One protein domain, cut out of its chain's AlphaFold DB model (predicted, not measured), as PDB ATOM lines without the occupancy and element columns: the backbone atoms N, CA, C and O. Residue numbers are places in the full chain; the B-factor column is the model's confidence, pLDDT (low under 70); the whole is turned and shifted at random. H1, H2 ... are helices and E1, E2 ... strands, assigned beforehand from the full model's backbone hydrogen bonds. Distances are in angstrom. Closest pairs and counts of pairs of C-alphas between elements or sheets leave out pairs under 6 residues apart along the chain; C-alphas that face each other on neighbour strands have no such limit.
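AT A GLANCE: This is residues 84 to 193 of the 193 residues of an uncharacterized protein of Helicobacter didelphidarum (UniProt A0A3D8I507). One twisted sheet of four strands makes a wall, with the long helix H2 running along one face and the other face bare. The long link of residues 164 to 183 runs beside H2 on the covered side, while the short helix H1 and the small hairpin of E2 and E3 lie beyond one end of the sheet. The printed part has 110 residues with two named helices and six named strands, in the order E1 H1 E2 E3 H2 E4 E5 E6; the large sheet runs E1 - E6 - E4 - E5, antiparallel throughout, and the class is mixed, helices and strands. The whole is compact, with a radius of gyration of the C-alphas of 14.0 A and spans of 39 by 27 by 19 A.

HOW THE PARTS SIT: Start at E6, residues 184 to 192, an inner strand that bends by 60 degrees at residue 187. On one side is E1, residues 93 to 96, antiparallel at 174 degrees; look for N 95 and O 188, 2.7 A apart and within hydrogen-bond range. On its other side is E4, residues 143 to 150, antiparallel at 165 degrees, with N 146 and O 189 at 3.0 A. E4 forms a hairpin with E5, residues 157 to 163, at 151 degrees, with N 145 and O 160 at 2.8 A. Residues 162 to 163 of E5 also pair with residues 168 to 169, antiparallel. H2, residues 119 to 137, is on the sheet at a height of 8.4 A, over E6 and along the strands, at 17 degrees to E6 on the local plane; the closest C-alphas of H2 and E6 are those of Lys 126 and Phe 184, 6.1 A. H1, residues 100 to 106, is not on the sheet. H1 and H2 only just touch, with 3 pairs of C-alphas within 8 A, at a steep tilt of 53 degrees, opposite ways; H2 does so with residues 119 to 122 alone, and the closest C-alphas are those of Ile 106 and Val 122, 6.8 A. The hairpin of E2, residues 107 to 109, and E3, residues 114 to 116, has N 108 and O 115 at 2.9 A. Both E2 and E3 are apart from E1, E4, E5 and E6. In H2, 14 of 15 O i to N i+4 pairs are within hydrogen-bond range; in H1, 1 of 3, beside 3 of 4 O i to N i+3 pairs.

IN THESE COORDINATES: Find C-alpha 93 at (36.070, 17.583, -19.095), where E1 begins. H2 starts at C-alpha 119, (50.153, 27.076, -41.786), and runs 27.8 A to C-alpha 137. E4 measures 22.3 A, E5 19.2 A and E6 23.1 A, ending at C-alpha 192, (35.023, 8.906, -16.868). E1 measures 10.0 A, H1 10.1 A, E2 6.6 A and E3 6.7 A.

THE WHOLE: The two C-alphas farthest apart are those of Lys 88 and Glu 112, 43.1 A. The printed part has no cut and ends at the chain's last residue, 193. The link from E5 to E6, 20 residues, is long. The mean pLDDT of the printed part is 92.7, and no printed residue is under 70.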
ATOM      1  N   PRO A  84      35.824  23.008 -18.647       96.06
ATOM      2  CA  PRO A  84      37.115  23.021 -19.320       96.06
ATOM      3  C   PRO A  84      38.158  22.183 -18.576       96.06
ATOM      4  O   PRO A  84      38.228  22.190 -17.340       96.06
ATOM      5  N   TYR A  85      39.009  21.491 -19.328       96.75
ATOM      6  CA  TYR A  85      40.121  20.733 -18.775       96.75
ATOM      7  C   TYR A  85      41.037  21.637 -17.948       96.75
ATOM      8  O   TYR A  85      41.499  22.686 -18.401       96.75
ATOM      9  N   SER A  86      41.370  21.173 -16.748       93.44
ATOM     10  CA  SER A  86      42.477  21.699 -15.956       93.44
ATOM     11  C   SER A  86      43.074  20.577 -15.114       93.44
ATOM     12  O   SER A  86      42.438  19.551 -14.902       93.44
ATOM     13  N   LEU A  87      44.261  20.777 -14.540       89.00
ATOM     14  CA  LEU A  87      44.836  19.787 -13.613       89.00
ATOM     15  C   LEU A  87      43.934  19.507 -12.396       89.00
ATOM     16  O   LEU A  87      44.023  18.442 -11.798       89.00
ATOM     17  N   LYS A  88      43.054  20.452 -12.037       90.50
ATOM     18  CA  LYS A  88      42.050  20.286 -10.975       90.50
ATOM     19  C   LYS A  88      40.742  19.665 -11.485       90.50
ATOM     20  O   LYS A  88      39.981  19.135 -10.683       90.50
ATOM     21  N   ASN A  89      40.486  19.737 -12.792       88.75
ATOM     22  CA  ASN A  89      39.301  19.209 -13.463       88.75
ATOM     23  C   ASN A  89      39.703  18.220 -14.568       88.75
ATOM     24  O   ASN A  89      39.786  18.576 -15.745       88.75
ATOM     25  N   ASN A  90      39.988  16.984 -14.159       88.38
ATOM     26  CA  ASN A  90      40.541  15.931 -15.009       88.38
ATOM     27  C   ASN A  90      39.751  14.606 -14.936       88.38
ATOM     28  O   ASN A  90      40.287  13.556 -15.282       88.38
ATOM     29  N   LYS A  91      38.508  14.650 -14.438       90.75
ATOM     30  CA  LYS A  91      37.608  13.485 -14.364       90.75
ATOM     31  C   LYS A  91      36.636  13.466 -15.536       90.75
ATOM     32  O   LYS A  91      36.652  12.533 -16.320       90.75
ATOM     33  N   ASP A  92      35.857  14.534 -15.669       93.50
ATOM     34  CA  ASP A  92      34.939  14.763 -16.781       93.50
ATOM     35  C   ASP A  92      35.224  16.170 -17.306       93.50
ATOM     36  O   ASP A  92      35.166  17.143 -16.548       93.50
ATOM     37  N   PHE A  93      35.606  16.300 -18.573       96.00
ATOM     38  CA  PHE A  93      36.070  17.583 -19.095       96.00
ATOM     39  C   PHE A  93      35.879  17.720 -20.599       96.00
ATOM     40  O   PHE A  93      35.705  16.740 -21.322       96.00
ATOM     41  N   TYR A  94      35.993  18.955 -21.077       96.88
ATOM     42  CA  TYR A  94      36.279  19.229 -22.478       96.88
ATOM     43  C   TYR A  94      37.572  20.029 -22.634       96.88
ATOM     44  O   TYR A  94      37.948  20.833 -21.784       96.88
ATOM     45  N   LYS A  95      38.270  19.815 -23.742       97.12
ATOM     46  CA  LYS A  95      39.437  20.577 -24.159       97.12
ATOM     47  C   LYS A  95      39.168  21.136 -25.546       97.12
ATOM     48  O   LYS A  95      39.188  20.400 -26.528       97.12
ATOM     49  N   GLU A  96      38.950  22.444 -25.613       97.00
ATOM     50  CA  GLU A  96      38.939  23.186 -26.870       97.00
ATOM     51  C   GLU A  96      40.385  23.556 -27.254       97.00
ATOM     52  O   GLU A  96      41.176  24.041 -26.430       97.00
ATOM     53  N   PHE A  97      40.743  23.260 -28.499       97.12
ATOM     54  CA  PHE A  97      42.007  23.615 -29.147       97.12
ATOM     55  C   PHE A  97      41.810  24.765 -30.138       97.12
ATOM     56  O   PHE A  97      42.669  25.633 -30.249       97.12
ATOM     57  N   CYS A  98      40.677  24.772 -30.847       94.56
ATOM     58  CA  CYS A  98      40.356  25.751 -31.880       94.56
ATOM     59  C   CYS A  98      38.853  26.037 -31.892       94.56
ATOM     60  O   CYS A  98      38.047  25.121 -32.067       94.56
ATOM     61  N   THR A  99      38.477  27.313 -31.815       93.31
ATOM     62  CA  THR A  99      37.063  27.714 -31.910       93.31
ATOM     63  C   THR A  99      36.552  27.626 -33.355       93.31
ATOM     64  O   THR A  99      37.322  27.680 -34.318       93.31
ATOM     65  N   VAL A 100      35.228  27.586 -33.545       87.31
ATOM     66  CA  VAL A 100      34.605  27.685 -34.886       87.31
ATOM     67  C   VAL A 100      34.963  29.002 -35.584       87.31
ATOM     68  O   VAL A 100      35.177  29.023 -36.794       87.31
ATOM     69  N   LYS A 101      35.048  30.101 -34.825       89.50
ATOM     70  CA  LYS A 101      35.395  31.426 -35.356       89.50
ATOM     71  C   LYS A 101      36.840  31.474 -35.849       89.50
ATOM     72  O   LYS A 101      37.116  32.096 -36.869       89.50
ATOM     73  N   GLU A 102      37.747  30.842 -35.116       92.88
ATOM     74  CA  GLU A 102      39.160  30.750 -35.474       92.88
ATOM     75  C   GLU A 102      39.367  29.833 -36.687       92.88
ATOM     76  O   GLU A 102      40.165  30.143 -37.569       92.88
ATOM     77  N   LEU A 103      38.587  28.753 -36.794       91.25
ATOM     78  CA  LEU A 103      38.717  27.775 -37.870       91.25
ATOM     79  C   LEU A 103      38.648  28.404 -39.270       91.25
ATOM     80  O   LEU A 103      39.449  28.044 -40.129       91.25
ATOM     81  N   SER A 104      37.736  29.355 -39.499       90.44
ATOM     82  CA  SER A 104      37.580  30.015 -40.807       90.44
ATOM     83  C   SER A 104      38.787  30.868 -41.215       90.44
ATOM     84  O   SER A 104      38.925  31.212 -42.386       90.44
ATOM     85  N   GLN A 105      39.675  31.184 -40.268       93.00
ATOM     86  CA  GLN A 105      40.935  31.896 -40.496       93.00
ATOM     87  C   GLN A 105      42.109  30.933 -40.730       93.00
ATOM     88  O   GLN A 105      43.164  31.353 -41.200       93.00
ATOM     89  N   ILE A 106      41.940  29.651 -40.396       94.00
ATOM     90  CA  ILE A 106      42.992  28.630 -40.444       94.00
ATOM     91  C   ILE A 106      42.806  27.701 -41.642       94.00
ATOM     92  O   ILE A 106      43.781  27.376 -42.320       94.00
ATOM     93  N   LEU A 107      41.571  27.284 -41.912       92.06
ATOM     94  CA  LEU A 107      41.218  26.372 -42.991       92.06
ATOM     95  C   LEU A 107      40.054  26.922 -43.814       92.06
ATOM     96  O   LEU A 107      39.096  27.485 -43.289       92.06
ATOM     97  N   ARG A 108      40.089  26.640 -45.116       90.38
ATOM     98  CA  ARG A 108      38.934  26.761 -46.006       90.38
ATOM     99  C   ARG A 108      38.656  25.417 -46.656       90.38
ATOM    100  O   ARG A 108      39.552  24.825 -47.254       90.38
ATOM    101  N   LYS A 109      37.413  24.954 -46.568       86.94
ATOM    102  CA  LYS A 109      36.953  23.716 -47.207       86.94
ATOM    103  C   LYS A 109      35.993  24.065 -48.340       86.94
ATOM    104  O   LYS A 109      35.123  24.915 -48.166       86.94
ATOM    105  N   ASN A 110      36.150  23.411 -49.482       84.62
ATOM    106  CA  ASN A 110      35.128  23.332 -50.523       84.62
ATOM    107  C   ASN A 110      34.872  21.848 -50.850       84.62
ATOM    108  O   ASN A 110      35.416  20.967 -50.182       84.62
ATOM    109  N   GLN A 111      34.030  21.565 -51.844       79.75
ATOM    110  CA  GLN A 111      33.653  20.189 -52.196       79.75
ATOM    111  C   GLN A 111      34.859  19.319 -52.611       79.75
ATOM    112  O   GLN A 111      34.853  18.108 -52.393       79.75
ATOM    113  N   GLU A 112      35.928  19.923 -53.138       83.19
ATOM    114  CA  GLU A 112      37.034  19.211 -53.790       83.19
ATOM    115  C   GLU A 112      38.383  19.341 -53.082       83.19
ATOM    116  O   GLU A 112      39.262  18.499 -53.277       83.19
ATOM    117  N   THR A 113      38.581  20.373 -52.263       86.50
ATOM    118  CA  THR A 113      39.877  20.718 -51.670       86.50
ATOM    119  C   THR A 113      39.738  21.305 -50.267       86.50
ATOM    120  O   THR A 113      38.752  21.953 -49.906       86.50
ATOM    121  N   ILE A 114      40.776  21.073 -49.461       90.44
ATOM    122  CA  ILE A 114      40.976  21.708 -48.160       90.44
ATOM    123  C   ILE A 114      42.219  22.578 -48.298       90.44
ATOM    124  O   ILE A 114      43.299  22.080 -48.599       90.44
ATOM    125  N   THR A 115      42.053  23.887 -48.133       92.50
ATOM    126  CA  THR A 115      43.133  24.874 -48.216       92.50
ATOM    127  C   THR A 115      43.529  25.305 -46.815       92.50
ATOM    128  O   THR A 115      42.672  25.728 -46.034       92.50
ATOM    129  N   ILE A 116      44.823  25.247 -46.512       95.06
ATOM    130  CA  ILE A 116      45.375  25.825 -45.289       95.06
ATOM    131  C   ILE A 116      45.610  27.319 -45.525       95.06
ATOM    132  O   ILE A 116      46.368  27.700 -46.412       95.06
ATOM    133  N   LEU A 117      44.936  28.157 -44.741       95.75
ATOM    134  CA  LEU A 117      45.057  29.617 -44.781       95.75
ATOM    135  C   LEU A 117      46.156  30.123 -43.836       95.75
ATOM    136  O   LEU A 117      46.793  31.133 -44.117       95.75
ATOM    137  N   ASN A 118      46.394  29.410 -42.730       95.94
ATOM    138  CA  ASN A 118      47.411  29.759 -41.740       95.94
ATOM    139  C   ASN A 118      48.210  28.522 -41.306       95.94
ATOM    140  O   ASN A 118      47.873  27.844 -40.333       95.94
ATOM    141  N   GLN A 119      49.299  28.244 -42.027       96.06
ATOM    142  CA  GLN A 119      50.153  27.076 -41.786       96.06
ATOM    143  C   GLN A 119      50.750  27.060 -40.375       96.06
ATOM    144  O   GLN A 119      50.794  26.009 -39.736       96.06
ATOM    145  N   LYS A 120      51.189  28.223 -39.877       96.50
ATOM    146  CA  LYS A 120      51.800  28.338 -38.549       96.50
ATOM    147  C   LYS A 120      50.811  27.917 -37.465       96.50
ATOM    148  O   LYS A 120      51.150  27.096 -36.618       96.50
ATOM    149  N   ARG A 121      49.573  28.418 -37.529       96.12
ATOM    150  CA  ARG A 121      48.560  28.082 -36.525       96.12
ATOM    151  C   ARG A 121      48.128  26.617 -36.599       96.12
ATOM    152  O   ARG A 121      47.969  25.991 -35.557       96.12
ATOM    153  N   VAL A 122      48.020  26.036 -37.801       95.44
ATOM    154  CA  VAL A 122      47.793  24.583 -37.954       95.44
ATOM    155  C   VAL A 122      48.897  23.779 -37.263       95.44
ATOM    156  O   VAL A 122      48.608  22.840 -36.529       95.44
ATOM    157  N   GLN A 123      50.166  24.145 -37.457       95.69
ATOM    158  CA  GLN A 123      51.287  23.442 -36.826       95.69
ATOM    159  C   GLN A 123      51.261  23.544 -35.295       95.69
ATOM    160  O   GLN A 123      51.533  22.554 -34.614       95.69
ATOM    161  N   GLU A 124      50.901  24.709 -34.752       96.81
ATOM    162  CA  GLU A 124      50.705  24.901 -33.311       96.81
ATOM    163  C   GLU A 124      49.571  24.016 -32.778       96.81
ATOM    164  O   GLU A 124      49.791  23.270 -31.828       96.81
ATOM    165  N   LEU A 125      48.410  23.997 -33.442       96.69
ATOM    166  CA  LEU A 125      47.279  23.136 -33.078       96.69
ATOM    167  C   LEU A 125      47.651  21.654 -33.072       96.69
ATOM    168  O   LEU A 125      47.336  20.935 -32.125       96.69
ATOM    169  N   LYS A 126      48.370  21.187 -34.096       96.44
ATOM    170  CA  LYS A 126      48.833  19.795 -34.157       96.44
ATOM    171  C   LYS A 126      49.807  19.467 -33.027       96.44
ATOM    172  O   LYS A 126      49.751  18.376 -32.462       96.44
ATOM    173  N   LYS A 127      50.682  20.409 -32.662       97.12
ATOM    174  CA  LYS A 127      51.573  20.256 -31.507       97.12
ATOM    175  C   LYS A 127      50.777  20.186 -30.202       97.12
ATOM    176  O   LYS A 127      51.065  19.318 -29.383       97.12
ATOM    177  N   GLU A 128      49.775  21.045 -30.026       97.69
ATOM    178  CA  GLU A 128      48.886  21.034 -28.860       97.69
ATOM    179  C   GLU A 128      48.090  19.723 -28.758       97.69
ATOM    180  O   GLU A 128      48.053  19.125 -27.684       97.69
ATOM    181  N   ASN A 129      47.505  19.236 -29.861       98.12
ATOM    182  CA  ASN A 129      46.825  17.938 -29.912       98.12
ATOM    183  C   ASN A 129      47.764  16.809 -29.465       98.12
ATOM    184  O   ASN A 129      47.432  16.052 -28.551       98.12
ATOM    185  N   LYS A 130      48.972  16.747 -30.041       97.25
ATOM    186  CA  LYS A 130      49.965  15.722 -29.706       97.25
ATOM    187  C   LYS A 130      50.404  15.789 -28.243       97.25
ATOM    188  O   LYS A 130      50.528  14.757 -27.594       97.25
ATOM    189  N   GLN A 131      50.617  16.990 -27.705       97.25
ATOM    190  CA  GLN A 131      50.940  17.173 -26.287       97.25
ATOM    191  C   GLN A 131      49.787  16.730 -25.381       97.25
ATOM    192  O   GLN A 131      50.015  16.135 -24.331       97.25
ATOM    193  N   PHE A 132      48.544  16.982 -25.792       97.56
ATOM    194  CA  PHE A 132      47.375  16.584 -25.023       97.56
ATOM    195  C   PHE A 132      47.150  15.070 -25.010       97.56
ATOM    196  O   PHE A 132      46.619  14.552 -24.033       97.56
ATOM    197  N   PHE A 133      47.611  14.337 -26.025       97.06
ATOM    198  CA  PHE A 133      47.613  12.875 -25.976       97.06
ATOM    199  C   PHE A 133      48.411  12.358 -24.769       97.06
ATOM    200  O   PHE A 133      47.908  11.536 -24.010       97.06
ATOM    201  N   SER A 134      49.594  12.921 -24.500       95.69
ATOM    202  CA  SER A 134      50.360  12.586 -23.290       95.69
ATOM    203  C   SER A 134      49.621  12.966 -22.003       95.69
ATOM    204  O   SER A 134      49.703  12.254 -21.007       95.69
ATOM    205  N   THR A 135      48.852  14.057 -22.012       95.12
ATOM    206  CA  THR A 135      47.972  14.409 -20.886       95.12
ATOM    207  C   THR A 135      46.915  13.334 -20.635       95.12
ATOM    208  O   THR A 135      46.724  12.956 -19.484       95.12
ATOM    209  N   LEU A 136      46.272  12.806 -21.687       95.94
ATOM    210  CA  LEU A 136      45.297  11.713 -21.569       95.94
ATOM    211  C   LEU A 136      45.927  10.446 -20.980       95.94
ATOM    212  O   LEU A 136      45.349   9.829 -20.088       95.94
ATOM    213  N   GLN A 137      47.140  10.097 -21.416       95.12
ATOM    214  CA  GLN A 137      47.897   8.954 -20.885       95.12
ATOM    215  C   GLN A 137      48.141   9.060 -19.375       95.12
ATOM    216  O   GLN A 137      48.067   8.060 -18.664       95.12
ATOM    217  N   ASN A 138      48.323  10.279 -18.868       94.38
ATOM    218  CA  ASN A 138      48.555  10.542 -17.449       94.38
ATOM    219  C   ASN A 138      47.269  10.650 -16.606       94.38
ATOM    220  O   ASN A 138      47.348  10.861 -15.397       94.38
ATOM    221  N   LEU A 139      46.073  10.525 -17.199       92.06
ATOM    222  CA  LEU A 139      44.819  10.557 -16.433       92.06
ATOM    223  C   LEU A 139      44.611   9.302 -15.586       92.06
ATOM    224  O   LEU A 139      43.892   9.370 -14.585       92.06
ATOM    225  N   HIS A 140      45.199   8.172 -16.002       89.62
ATOM    226  CA  HIS A 140      45.032   6.850 -15.389       89.62
ATOM    227  C   HIS A 140      43.555   6.472 -15.147       89.62
ATOM    228  O   HIS A 140      43.190   5.893 -14.122       89.62
ATOM    229  N   GLN A 141      42.682   6.831 -16.092       93.50
ATOM    230  CA  GLN A 141      41.231   6.662 -16.009       93.50
ATOM    231  C   GLN A 141      40.688   6.117 -17.321       93.50
ATOM    232  O   GLN A 141      41.108   6.572 -18.378       93.50
ATOM    233  N   ASN A 142      39.745   5.178 -17.241       94.44
ATOM    234  CA  ASN A 142      38.967   4.762 -18.401       94.44
ATOM    235  C   ASN A 142      37.892   5.806 -18.677       94.44
ATOM    236  O   ASN A 142      37.400   6.462 -17.752       94.44
ATOM    237  N   GLY A 143      37.509   5.948 -19.938       94.50
ATOM    238  CA  GLY A 143      36.465   6.894 -20.284       94.50
ATOM    239  C   GLY A 143      35.928   6.740 -21.687       94.50
ATOM    240  O   GLY A 143      36.410   5.945 -22.490       94.50
ATOM    241  N   ILE A 144      34.915   7.541 -21.972       95.19
ATOM    242  CA  ILE A 144      34.361   7.734 -23.304       95.19
ATOM    243  C   ILE A 144      34.914   9.048 -23.831       95.19
ATOM    244  O   ILE A 144      34.880  10.062 -23.133       95.19
ATOM    245  N   ILE A 145      35.406   9.030 -25.066       96.06
ATOM    246  CA  ILE A 145      35.916  10.207 -25.755       96.06
ATOM    247  C   ILE A 145      35.012  10.545 -26.939       96.06
ATOM    248  O   ILE A 145      34.626   9.680 -27.731       96.06
ATOM    249  N   THR A 146      34.720  11.834 -27.098       96.00
ATOM    250  CA  THR A 146      34.214  12.394 -28.356       96.00
ATOM    251  C   THR A 146      35.166  13.474 -28.836       96.00
ATOM    252  O   THR A 146      35.566  14.332 -28.052       96.00
ATOM    253  N   MET A 147      35.500  13.462 -30.118       96.88
ATOM    254  CA  MET A 147      36.363  14.440 -30.764       96.88
ATOM    255  C   MET A 147      35.603  15.109 -31.901       96.88
ATOM    256  O   MET A 147      35.094  14.416 -32.779       96.88
ATOM    257  N   ASP A 148      35.589  16.437 -31.920       95.31
ATOM    258  CA  ASP A 148      35.198  17.208 -33.097       95.31
ATOM    259  C   ASP A 148      36.463  17.426 -33.933       95.31
ATOM    260  O   ASP A 148      37.425  18.055 -33.479       95.31
ATOM    261  N   ILE A 149      36.479  16.869 -35.143       94.19
ATOM    262  CA  ILE A 149      37.670  16.775 -35.990       94.19
ATOM    263  C   ILE A 149      37.463  17.602 -37.243       94.19
ATOM    264  O   ILE A 149      36.454  17.497 -37.941       94.19
ATOM    265  N   ASP A 150      38.481  18.390 -37.548       91.94
ATOM    266  CA  ASP A 150      38.557  19.162 -38.764       91.94
ATOM    267  C   ASP A 150      39.550  18.543 -39.749       91.94
ATOM    268  O   ASP A 150      40.423  17.770 -39.371       91.94
ATOM    269  N   GLY A 151      39.379  18.845 -41.038       85.19
ATOM    270  CA  GLY A 151      40.173  18.248 -42.117       85.19
ATOM    271  C   GLY A 151      39.542  17.042 -42.819       85.19
ATOM    272  O   GLY A 151      40.104  16.552 -43.798       85.19
ATOM    273  N   TRP A 152      38.372  16.586 -42.372       86.25
ATOM    274  CA  TRP A 152      37.559  15.581 -43.064       86.25
ATOM    275  C   TRP A 152      36.461  16.224 -43.915       86.25
ATOM    276  O   TRP A 152      36.101  17.390 -43.706       86.25
ATOM    277  N   ARG A 153      35.967  15.468 -44.903       75.00
ATOM    278  CA  ARG A 153      34.904  15.906 -45.831       75.00
ATOM    279  C   ARG A 153      33.574  15.200 -45.581       75.00
ATOM    280  O   ARG A 153      32.525  15.783 -45.808       75.00
ATOM    281  N   ASP A 154      33.654  13.962 -45.124       70.81
ATOM    282  CA  ASP A 154      32.585  12.980 -44.952       70.81
ATOM    283  C   ASP A 154      32.188  12.778 -43.480       70.81
ATOM    284  O   ASP A 154      31.117  12.255 -43.181       70.81
ATOM    285  N   ALA A 155      33.013  13.251 -42.545       77.00
ATOM    286  CA  ALA A 155      32.728  13.229 -41.117       77.00
ATOM    287  C   ALA A 155      33.191  14.522 -40.432       77.00
ATOM    288  O   ALA A 155      34.068  15.231 -40.918       77.00
ATOM    289  N   GLY A 156      32.578  14.837 -39.289       85.50
ATOM    290  CA  GLY A 156      32.933  16.000 -38.464       85.50
ATOM    291  C   GLY A 156      33.589  15.643 -37.130       85.50
ATOM    292  O   GLY A 156      33.825  16.526 -36.312       85.50
ATOM    293  N   GLY A 157      33.832  14.357 -36.866       92.38
ATOM    294  CA  GLY A 157      34.324  13.913 -35.571       92.38
ATOM    295  C   GLY A 157      34.397  12.403 -35.416       92.38
ATOM    296  O   GLY A 157      33.926  11.654 -36.273       92.38
ATOM    297  N   HIS A 158      34.957  11.981 -34.286       94.50
ATOM    298  CA  HIS A 158      35.147  10.585 -33.899       94.50
ATOM    299  C   HIS A 158      34.708  10.343 -32.455       94.50
ATOM    300  O   HIS A 158      34.773  11.246 -31.624       94.50
ATOM    301  N   THR A 159      34.271   9.131 -32.130       94.94
ATOM    302  CA  THR A 159      33.952   8.751 -30.751       94.94
ATOM    303  C   THR A 159      34.403   7.333 -30.463       94.94
ATOM    304  O   THR A 159      34.250   6.454 -31.304       94.94
ATOM    305  N   THR A 160      34.980   7.120 -29.285       94.50
ATOM    306  CA  THR A 160      35.568   5.835 -28.906       94.50
ATOM    307  C   THR A 160      35.764   5.755 -27.395       94.50
ATOM    308  O   THR A 160      35.446   6.699 -26.669       94.50
ATOM    309  N   PHE A 161      36.292   4.634 -26.916       93.75
ATOM    310  CA  PHE A 161      36.691   4.466 -25.524       93.75
ATOM    311  C   PHE A 161      38.182   4.751 -25.349       93.75
ATOM    312  O   PHE A 161      38.995   4.458 -26.225       93.75
ATOM    313  N   TRP A 162      38.532   5.310 -24.199       95.19
ATOM    314  CA  TRP A 162      39.901   5.422 -23.723       95.19
ATOM    315  C   TRP A 162      40.169   4.329 -22.699       95.19
ATOM    316  O   TRP A 162      39.445   4.224 -21.704       95.19
ATOM    317  N   ASP A 163      41.218   3.552 -22.938       92.81
ATOM    318  CA  ASP A 163      41.691   2.523 -22.023       92.81
ATOM    319  C   ASP A 163      42.979   3.001 -21.345       92.81
ATOM    320  O   ASP A 163      43.993   3.278 -21.994       92.81
ATOM    321  N   LYS A 164      42.932   3.109 -20.015       92.75
ATOM    322  CA  LYS A 164      44.061   3.544 -19.192       92.75
ATOM    323  C   LYS A 164      45.209   2.535 -19.166       92.75
ATOM    324  O   LYS A 164      46.344   2.960 -18.994       92.75
ATOM    325  N   GLU A 165      44.919   1.240 -19.296       91.19
ATOM    326  CA  GLU A 165      45.932   0.180 -19.255       91.19
ATOM    327  C   GLU A 165      46.705   0.155 -20.575       91.19
ATOM    328  O   GLU A 165      47.929   0.043 -20.584       91.19
ATOM    329  N   MET A 166      46.001   0.353 -21.694       91.56
ATOM    330  CA  MET A 166      46.630   0.554 -23.004       91.56
ATOM    331  C   MET A 166      47.283   1.939 -23.135       91.56
ATOM    332  O   MET A 166      48.177   2.126 -23.958       91.56
ATOM    333  N   GLY A 167      46.814   2.928 -22.367       93.44
ATOM    334  CA  GLY A 167      47.209   4.327 -22.526       93.44
ATOM    335  C   GLY A 167      46.832   4.873 -23.906       93.44
ATOM    336  O   GLY A 167      47.627   5.592 -24.520       93.44
ATOM    337  N   GLY A 168      45.656   4.489 -24.413       93.94
ATOM    338  CA  GLY A 168      45.263   4.742 -25.796       93.94
ATOM    339  C   GLY A 168      43.768   4.597 -26.077       93.94
ATOM    340  O   GLY A 168      42.956   4.307 -25.198       93.94
ATOM    341  N   PHE A 169      43.416   4.821 -27.342       94.00
ATOM    342  CA  PHE A 169      42.062   4.650 -27.862       94.00
ATOM    343  C   PHE A 169      41.796   3.173 -28.157       94.00
ATOM    344  O   PHE A 169      42.631   2.516 -28.774       94.00
ATOM    345  N   LEU A 170      40.633   2.665 -27.751       88.94
ATOM    346  CA  LEU A 170      40.291   1.242 -27.865       88.94
ATOM    347  C   LEU A 170      40.187   0.757 -29.321       88.94
ATOM    348  O   LEU A 170      40.392  -0.419 -29.594       88.94
ATOM    349  N   ASP A 171      39.873   1.651 -30.256       85.38
ATOM    350  CA  ASP A 171      39.861   1.362 -31.698       85.38
ATOM    351  C   ASP A 171      41.199   1.648 -32.396       85.38
ATOM    352  O   ASP A 171      41.274   1.597 -33.622       85.38
ATOM    353  N   GLU A 172      42.234   1.986 -31.621       87.50
ATOM    354  CA  GLU A 172      43.594   2.278 -32.078       87.50
ATOM    355  C   GLU A 172      43.713   3.519 -32.995       87.50
ATOM    356  O   GLU A 172      44.785   3.804 -33.536       87.50
ATOM    357  N   THR A 173      42.657   4.336 -33.127       88.94
ATOM    358  CA  THR A 173      42.655   5.528 -33.996       88.94
ATOM    359  C   THR A 173      43.066   6.810 -33.256       88.94
ATOM    360  O   THR A 173      42.265   7.525 -32.654       88.94
ATOM    361  N   ASN A 174      44.356   7.155 -33.315       94.06
ATOM    362  CA  ASN A 174      44.886   8.355 -32.656       94.06
ATOM    363  C   ASN A 174      44.843   9.611 -33.544       94.06
ATOM    364  O   ASN A 174      45.845  10.010 -34.140       94.06
ATOM    365  N   TYR A 175      43.700  10.298 -33.559       95.62
ATOM    366  CA  TYR A 175      43.550  11.557 -34.304       95.62
ATOM    367  C   TYR A 175      44.230  12.773 -33.654       95.62
ATOM    368  O   TYR A 175      44.418  13.790 -34.319       95.62
ATOM    369  N   LEU A 176      44.674  12.677 -32.393       97.06
ATOM    370  CA  LEU A 176      45.510  13.713 -31.767       97.06
ATOM    371  C   LEU A 176      46.945  13.730 -32.325       97.06
ATOM    372  O   LEU A 176      47.667  14.708 -32.140       97.06
ATOM    373  N   ASN A 177      47.358  12.664 -33.013       95.44
ATOM    374  CA  ASN A 177      48.649  12.544 -33.686       95.44
ATOM    375  C   ASN A 177      48.472  12.174 -35.173       95.44
ATOM    376  O   ASN A 177      49.288  11.444 -35.730       95.44
ATOM    377  N   ASP A 178      47.408  12.664 -35.819       94.75
ATOM    378  CA  ASP A 178      47.182  12.442 -37.253       94.75
ATOM    379  C   ASP A 178      48.322  13.056 -38.083       94.75
ATOM    380  O   ASP A 178      48.755  14.182 -37.829       94.75
ATOM    381  N   GLU A 179      48.817  12.349 -39.095       92.69
ATOM    382  CA  GLU A 179      49.942  12.814 -39.914       92.69
ATOM    383  C   GLU A 179      49.516  13.847 -40.969       92.69
ATOM    384  O   GLU A 179      50.283  14.755 -41.307       92.69
ATOM    385  N   ARG A 180      48.261  13.798 -41.434       92.88
ATOM    386  CA  ARG A 180      47.746  14.674 -42.497       92.88
ATOM    387  C   ARG A 180      47.740  16.120 -42.024       92.88
ATOM    388  O   ARG A 180      47.170  16.445 -40.986       92.88
ATOM    389  N   GLN A 181      48.380  17.019 -42.770       89.31
ATOM    390  CA  GLN A 181      48.644  18.385 -42.292       89.31
ATOM    391  C   GLN A 181      47.382  19.181 -41.953       89.31
ATOM    392  O   GLN A 181      47.404  19.968 -41.018       89.31
ATOM    393  N   TRP A 182      46.287  18.960 -42.675       89.25
ATOM    394  CA  TRP A 182      45.021  19.669 -42.489       89.25
ATOM    395  C   TRP A 182      44.044  18.967 -41.538       89.25
ATOM    396  O   TRP A 182      42.944  19.482 -41.355       89.25
ATOM    397  N   VAL A 183      44.407  17.808 -40.970       93.50
ATOM    398  CA  VAL A 183      43.570  17.076 -40.008       93.50
ATOM    399  C   VAL A 183      44.041  17.357 -38.588       93.50
ATOM    400  O   VAL A 183      45.221  17.185 -38.275       93.50
ATOM    401  N   PHE A 184      43.116  17.809 -37.744       95.88
ATOM    402  CA  PHE A 184      43.357  18.093 -36.330       95.88
ATOM    403  C   PHE A 184      42.055  18.051 -35.523       95.88
ATOM    404  O   PHE A 184      40.962  18.283 -36.045       95.88
ATOM    405  N   VAL A 185      42.178  17.783 -34.225       97.12
ATOM    406  CA  VAL A 185      41.067  17.807 -33.270       97.12
ATOM    407  C   VAL A 185      40.848  19.246 -32.810       97.12
ATOM    408  O   VAL A 185      41.766  19.886 -32.292       97.12
ATOM    409  N   ARG A 186      39.627  19.760 -32.974       96.19
ATOM    410  CA  ARG A 186      39.244  21.096 -32.492       96.19
ATOM    411  C   ARG A 186      38.761  21.084 -31.059       96.19
ATOM    412  O   ARG A 186      39.070  22.000 -30.307       96.19
ATOM    413  N   GLU A 187      38.008  20.057 -30.697       96.94
ATOM    414  CA  GLU A 187      37.501  19.862 -29.348       96.94
ATOM    415  C   GLU A 187      37.531  18.377 -29.009       96.94
ATOM    416  O   GLU A 187      37.189  17.538 -29.841       96.94
ATOM    417  N   LEU A 188      37.935  18.062 -27.784       97.44
ATOM    418  CA  LEU A 188      37.857  16.725 -27.217       97.44
ATOM    419  C   LEU A 188      37.064  16.786 -25.919       97.44
ATOM    420  O   LEU A 188      37.402  17.569 -25.038       97.44
ATOM    421  N   CYS A 189      36.060  15.933 -25.769       96.94
ATOM    422  CA  CYS A 189      35.370  15.720 -24.503       96.94
ATOM    423  C   CYS A 189      35.693  14.326 -23.963       96.94
ATOM    424  O   CYS A 189      35.816  13.375 -24.739       96.94
ATOM    425  N   PHE A 190      35.823  14.224 -22.645       96.56
ATOM    426  CA  PHE A 190      36.115  12.998 -21.916       96.56
ATOM    427  C   PHE A 190      35.117  12.845 -20.767       96.56
ATOM    428  O   PHE A 190      34.941  13.775 -19.978       96.56
ATOM    429  N   TRP A 191      34.508  11.665 -20.664       94.81
ATOM    430  CA  TRP A 191      33.669  11.260 -19.536       94.81
ATOM    431  C   TRP A 191      34.248  10.008 -18.909       94.81
ATOM    432  O   TRP A 191      34.442   9.006 -19.600       94.81
ATOM    433  N   LYS A 192      34.505  10.052 -17.605       93.81
ATOM    434  CA  LYS A 192      35.023   8.906 -16.868       93.81
ATOM    435  C   LYS A 192      33.967   7.798 -16.780       93.81
ATOM    436  O   LYS A 192      32.795   8.078 -16.523       93.81
ATOM    437  N   ILE A 193      34.415   6.548 -16.908       87.62
ATOM    438  CA  ILE A 193      33.625   5.338 -16.614       87.62
ATOM    439  C   ILE A 193      34.212   4.540 -15.449       87.62
ATOM    440  O   ILE A 193      35.446   4.612 -15.219       87.62
TER     441      ILE A 193